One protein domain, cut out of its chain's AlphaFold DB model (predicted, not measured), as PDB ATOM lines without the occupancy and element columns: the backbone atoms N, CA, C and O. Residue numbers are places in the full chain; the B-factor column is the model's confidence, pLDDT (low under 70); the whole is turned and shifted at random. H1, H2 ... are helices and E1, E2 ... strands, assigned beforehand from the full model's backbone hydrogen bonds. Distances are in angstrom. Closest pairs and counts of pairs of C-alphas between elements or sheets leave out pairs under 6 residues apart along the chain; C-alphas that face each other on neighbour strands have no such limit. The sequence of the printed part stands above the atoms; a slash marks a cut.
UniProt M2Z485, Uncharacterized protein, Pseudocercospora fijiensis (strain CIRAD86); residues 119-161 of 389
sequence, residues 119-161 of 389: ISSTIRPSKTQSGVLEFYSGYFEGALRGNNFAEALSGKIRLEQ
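AT A GLANCE: This is residues 119 to 161 of the 389 residues of an uncharacterized protein of Pseudocercospora fijiensis (strain CIRAD86) (UniProt M2Z485). A short two-strand ribbon, E1 beside E2, lies at one end, and the helical hairpin of H1 and H2 at the other, with short H3 following at a corner. The printed part has 43 residues, in the order E1, H1, H2, H3, E2, its sheet antiparallel and its class mixed, helices and strands. It is compact, with a radius of gyration of the C-alphas of 9.7 A and spans of 27 by 20 by 17 A.

HOW THE PARTS SIT: E1, residues 121 to 123, and E2, residues 157 to 159, are antiparallel; N 121 and O 159, 3.0 A apart, are within hydrogen-bond range. H1, residues 127 to 136, and H2, residues 138 to 145, touch, opposite ways at a shallow tilt of 31 degrees; their closest C-alphas, Glu 134 and Glu 141, are 4.1 A apart. H3, residues 150 to 154, and H2 touch only at the corner; their closest C-alphas, Leu 144 and Ala 152, are 4.2 A apart. H1 and E2 are apart. In H1, H2 and H3 every O i to N i+4 pair is within hydrogen-bond range.

IN THESE COORDINATES: E1 begins at C-alpha 121 (51.813, -64.236, -21.908). H1 is 14.8 A long and H2 10.1 A. E2 ends at C-alpha 159 (49.714, -63.378, -26.657).

THE WHOLE: The printed part has no cut, and its four links are tight. Residues 119 to 120 have pLDDT under 70.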
ATOM      1  N   ILE A 119      56.420 -59.176 -21.821       47.84
ATOM      2  CA  ILE A 119      55.983 -60.393 -21.144       47.84
ATOM      3  C   ILE A 119      54.956 -61.023 -22.077       47.84
ATOM      4  O   ILE A 119      53.770 -60.728 -22.003       47.84
ATOM      5  N   SER A 120      55.436 -61.831 -23.023       62.88
ATOM      6  CA  SER A 120      54.585 -62.620 -23.894       62.88
ATOM      7  C   SER A 120      53.888 -63.614 -22.989       62.88
ATOM      8  O   SER A 120      54.498 -64.568 -22.487       62.88
ATOM      9  N   SER A 121      52.614 -63.353 -22.723       75.88
ATOM     10  CA  SER A 121      51.813 -64.236 -21.908       75.88
ATOM     11  C   SER A 121      51.560 -65.487 -22.752       75.88
ATOM     12  O   SER A 121      50.834 -65.513 -23.746       75.88
ATOM     13  N   THR A 122      52.281 -66.559 -22.421       84.00
ATOM     14  CA  THR A 122      51.995 -67.871 -23.000       84.00
ATOM     15  C   THR A 122      50.873 -68.481 -22.185       84.00
ATOM     16  O   THR A 122      51.067 -68.845 -21.019       84.00
ATOM     17  N   ILE A 123      49.708 -68.614 -22.802       83.12
ATOM     18  CA  ILE A 123      48.521 -69.155 -22.156       83.12
ATOM     19  C   ILE A 123      48.262 -70.548 -22.711       83.12
ATOM     20  O   ILE A 123      48.351 -70.807 -23.913       83.12
ATOM     21  N   ARG A 124      47.976 -71.479 -21.806       85.00
ATOM     22  CA  ARG A 124      47.534 -72.828 -22.146       85.00
ATOM     23  C   ARG A 124      46.048 -72.921 -21.802       85.00
ATOM     24  O   ARG A 124      45.746 -73.183 -20.636       85.00
ATOM     25  N   PRO A 125      45.136 -72.673 -22.758       81.75
ATOM     26  CA  PRO A 125      43.716 -72.848 -22.499       81.75
ATOM     27  C   PRO A 125      43.438 -74.306 -22.115       81.75
ATOM     28  O   PRO A 125      44.034 -75.243 -22.649       81.75
ATOM     29  N   SER A 126      42.547 -74.505 -21.145       82.69
ATOM     30  CA  SER A 126      42.000 -75.834 -20.862       82.69
ATOM     31  C   SER A 126      41.178 -76.336 -22.057       82.69
ATOM     32  O   SER A 126      40.706 -75.537 -22.860       82.69
ATOM     33  N   LYS A 127      40.930 -77.650 -22.155       81.31
ATOM     34  CA  LYS A 127      40.118 -78.222 -23.252       81.31
ATOM     35  C   LYS A 127      38.745 -77.546 -23.386       81.31
ATOM     36  O   LYS A 127      38.296 -77.283 -24.496       81.31
ATOM     37  N   THR A 128      38.104 -77.232 -22.259       80.50
ATOM     38  CA  THR A 128      36.810 -76.536 -22.230       80.50
ATOM     39  C   THR A 128      36.922 -75.092 -22.728       80.50
ATOM     40  O   THR A 128      36.037 -74.625 -23.435       80.50
ATOM     41  N   GLN A 129      38.011 -74.392 -22.398       85.25
ATOM     42  CA  GLN A 129      38.261 -73.026 -22.874       85.25
ATOM     43  C   GLN A 129      38.590 -72.990 -24.364       85.25
ATOM     44  O   GLN A 129      38.113 -72.094 -25.051       85.25
ATOM     45  N   SER A 130      39.346 -73.967 -24.875       87.25
ATOM     46  CA  SER A 130      39.640 -74.079 -26.307       87.25
ATOM     47  C   SER A 130      38.358 -74.127 -27.130       87.25
ATOM     48  O   SER A 130      38.188 -73.294 -28.009       87.25
ATOM     49  N   GLY A 131      37.404 -74.998 -26.784       91.44
ATOM     50  CA  GLY A 131      36.140 -75.091 -27.525       91.44
ATOM     51  C   GLY A 131      35.347 -73.777 -27.561       91.44
ATOM     52  O   GLY A 131      34.805 -73.417 -28.602       91.44
ATOM     53  N   VAL A 132      35.319 -73.029 -26.454       94.69
ATOM     54  CA  VAL A 132      34.639 -71.721 -26.387       94.69
ATOM     55  C   VAL A 132      35.382 -70.661 -27.206       94.69
ATOM     56  O   VAL A 132      34.752 -69.894 -27.930       94.69
ATOM     57  N   LEU A 133      36.714 -70.622 -27.127       94.50
ATOM     58  CA  LEU A 133      37.537 -69.694 -27.907       94.50
ATOM     59  C   LEU A 133      37.379 -69.939 -29.412       94.50
ATOM     60  O   LEU A 133      37.171 -68.985 -30.157       94.50
ATOM     61  N   GLU A 134      37.430 -71.204 -29.839       94.06
ATOM     62  CA  GLU A 134      37.217 -71.609 -31.232       94.06
ATOM     63  C   GLU A 134      35.813 -71.235 -31.723       94.06
ATOM     64  O   GLU A 134      35.663 -70.780 -32.851       94.06
ATOM     65  N   PHE A 135      34.787 -71.382 -30.879       94.31
ATOM     66  CA  PHE A 135      33.411 -71.034 -31.239       94.31
ATOM     67  C   PHE A 135      33.233 -69.536 -31.525       94.31
ATOM     68  O   PHE A 135      32.523 -69.164 -32.455       94.31
ATOM     69  N   TYR A 136      33.866 -68.671 -30.729       93.81
ATOM     70  CA  TYR A 136      33.692 -67.220 -30.845       93.81
ATOM     71  C   TYR A 136      34.654 -66.541 -31.822       93.81
ATOM     72  O   TYR A 136      34.460 -65.368 -32.135       93.81
ATOM     73  N   SER A 137      35.701 -67.228 -32.279       95.06
ATOM     74  CA  SER A 137      36.767 -66.610 -33.064       95.06
ATOM     75  C   SER A 137      37.361 -67.576 -34.080       95.06
ATOM     76  O   SER A 137      38.028 -68.549 -33.718       95.06
ATOM     77  N   GLY A 138      37.250 -67.217 -35.360       93.38
ATOM     78  CA  GLY A 138      37.961 -67.915 -36.434       93.38
ATOM     79  C   GLY A 138      39.488 -67.862 -36.271       93.38
ATOM     80  O   GLY A 138      40.188 -68.773 -36.713       93.38
ATOM     81  N   TYR A 139      40.021 -66.845 -35.578       93.56
ATOM     82  CA  TYR A 139      41.442 -66.786 -35.228       93.56
ATOM     83  C   TYR A 139      41.827 -67.930 -34.280       93.56
ATOM     84  O   TYR A 139      42.785 -68.655 -34.554       93.56
ATOM     85  N   PHE A 140      41.083 -68.119 -33.184       94.25
ATOM     86  CA  PHE A 140      41.375 -69.196 -32.234       94.25
ATOM     87  C   PHE A 140      41.080 -70.574 -32.824       94.25
ATOM     88  O   PHE A 140      41.844 -71.501 -32.567       94.25
ATOM     89  N   GLU A 141      40.049 -70.699 -33.663       94.00
ATOM     90  CA  GLU A 141      39.798 -71.912 -34.444       94.00
ATOM     91  C   GLU A 141      41.009 -72.288 -35.304       94.00
ATOM     92  O   GLU A 141      41.531 -73.399 -35.185       94.00
ATOM     93  N   GLY A 142      41.517 -71.356 -36.113       92.25
ATOM     94  CA  GLY A 142      42.693 -71.594 -36.947       92.25
ATOM     95  C   GLY A 142      43.948 -71.924 -36.134       92.25
ATOM     96  O   GLY A 142      44.695 -72.837 -36.492       92.25
ATOM     97  N   ALA A 143      44.154 -71.219 -35.017       92.06
ATOM     98  CA  ALA A 143      45.325 -71.391 -34.162       92.06
ATOM     99  C   ALA A 143      45.325 -72.718 -33.381       92.06
ATOM    100  O   ALA A 143      46.392 -73.290 -33.167       92.06
ATOM    101  N   LEU A 144      44.160 -73.209 -32.942       91.31
ATOM    102  CA  LEU A 144      44.052 -74.383 -32.067       91.31
ATOM    103  C   LEU A 144      43.714 -75.681 -32.806       91.31
ATOM    104  O   LEU A 144      44.153 -76.747 -32.375       91.31
ATOM    105  N   ARG A 145      42.967 -75.617 -33.916       88.94
ATOM    106  CA  ARG A 145      42.481 -76.808 -34.633       88.94
ATOM    107  C   ARG A 145      43.447 -77.314 -35.709       88.94
ATOM    108  O   ARG A 145      43.378 -78.477 -36.097       88.94
ATOM    109  N   GLY A 146      44.325 -76.459 -36.234       81.31
ATOM    110  CA  GLY A 146      45.146 -76.790 -37.402       81.31
ATOM    111  C   GLY A 146      46.385 -77.633 -37.087       81.31
ATOM    112  O   GLY A 146      47.284 -77.167 -36.410       81.31
ATOM    113  N   ASN A 147      46.541 -78.815 -37.691       83.19
ATOM    114  CA  ASN A 147      47.687 -79.715 -37.430       83.19
ATOM    115  C   ASN A 147      49.083 -79.157 -37.792       83.19
ATOM    116  O   ASN A 147      50.091 -79.775 -37.453       83.19
ATOM    117  N   ASN A 148      49.155 -78.024 -38.496       88.12
ATOM    118  CA  ASN A 148      50.403 -77.464 -39.024       88.12
ATOM    119  C   ASN A 148      50.936 -76.272 -38.216       88.12
ATOM    120  O   ASN A 148      52.046 -75.814 -38.485       88.12
ATOM    121  N   PHE A 149      50.168 -75.760 -37.253       90.25
ATOM    122  CA  PHE A 149      50.578 -74.617 -36.440       90.25
ATOM    123  C   PHE A 149      51.236 -75.078 -35.140       90.25
ATOM    124  O   PHE A 149      50.824 -76.063 -34.520       90.25
ATOM    125  N   ALA A 150      52.272 -74.357 -34.713       90.75
ATOM    126  CA  ALA A 150      52.974 -74.660 -33.469       90.75
ATOM    127  C   ALA A 150      52.033 -74.536 -32.258       90.75
ATOM    128  O   ALA A 150      52.161 -75.272 -31.279       90.75
ATOM    129  N   GLU A 151      51.062 -73.633 -32.343       91.50
ATOM    130  CA  GLU A 151      50.028 -73.367 -31.353       91.50
ATOM    131  C   GLU A 151      49.128 -74.588 -31.156       91.50
ATOM    132  O   GLU A 151      48.988 -75.064 -30.029       91.50
ATOM    133  N   ALA A 152      48.611 -75.162 -32.243       91.38
ATOM    134  CA  ALA A 152      47.783 -76.363 -32.212       91.38
ATOM    135  C   ALA A 152      48.559 -77.591 -31.718       91.38
ATOM    136  O   ALA A 152      48.078 -78.330 -30.860       91.38
ATOM    137  N   LEU A 153      49.800 -77.781 -32.189       90.81
ATOM    138  CA  LEU A 153      50.656 -78.889 -31.746       90.81
ATOM    139  C   LEU A 153      51.014 -78.783 -30.257       90.81
ATOM    140  O   LEU A 153      51.120 -79.790 -29.557       90.81
ATOM    141  N   SER A 154      51.227 -77.565 -29.757       90.75
ATOM    142  CA  SER A 154      51.613 -77.330 -28.361       90.75
ATOM    143  C   SER A 154      50.425 -77.180 -27.402       90.75
ATOM    144  O   SER A 154      50.608 -77.305 -26.177       90.75
ATOM    145  N   GLY A 155      49.234 -76.896 -27.941       87.81
ATOM    146  CA  GLY A 155      48.052 -76.462 -27.201       87.81
ATOM    147  C   GLY A 155      48.289 -75.162 -26.427       87.81
ATOM    148  O   GLY A 155      47.750 -74.990 -25.334       87.81
ATOM    149  N   LYS A 156      49.192 -74.301 -26.905       90.69
ATOM    150  CA  LYS A 156      49.560 -73.040 -26.251       90.69
ATOM    151  C   LYS A 156      49.429 -71.902 -27.247       90.69
ATOM    152  O   LYS A 156      49.970 -71.986 -28.342       90.69
ATOM    153  N   ILE A 157      48.785 -70.824 -26.825       91.19
ATOM    154  CA  ILE A 157      48.707 -69.587 -27.596       91.19
ATOM    155  C   ILE A 157      49.631 -68.575 -26.930       91.19
ATOM    156  O   ILE A 157      49.616 -68.412 -25.706       91.19
ATOM    157  N   ARG A 158      50.464 -67.917 -27.736       91.50
ATOM    158  CA  ARG A 158      51.276 -66.786 -27.291       91.50
ATOM    159  C   ARG A 158      50.527 -65.500 -27.590       91.50
ATOM    160  O   ARG A 158      50.171 -65.251 -28.736       91.50
ATOM    161  N   LEU A 159      50.291 -64.709 -26.553       91.56
ATOM    162  CA  LEU A 159      49.714 -63.378 -26.657       91.56
ATOM    163  C   LEU A 159      50.835 -62.387 -26.344       91.56
ATOM    164  O   LEU A 159      51.328 -62.312 -25.221       91.56
ATOM    165  N   GLU A 160      51.347 -61.725 -27.376       90.06
ATOM    166  CA  GLU A 160      52.515 -60.847 -27.241       90.06
ATOM    167  C   GLU A 160      52.131 -59.447 -26.768       90.06
ATOM    168  O   GLU A 160      52.942 -58.778 -26.135       90.06
ATOM    169  N   GLN A 161      50.916 -58.996 -27.082       89.75
ATOM    170  CA  GLN A 161      50.464 -57.631 -26.820       89.75
ATOM    171  C   GLN A 161      49.507 -57.537 -25.631       89.75
ATOM    172  O   GLN A 161      49.148 -56.431 -25.231       89.75
TER     173      GLN A 161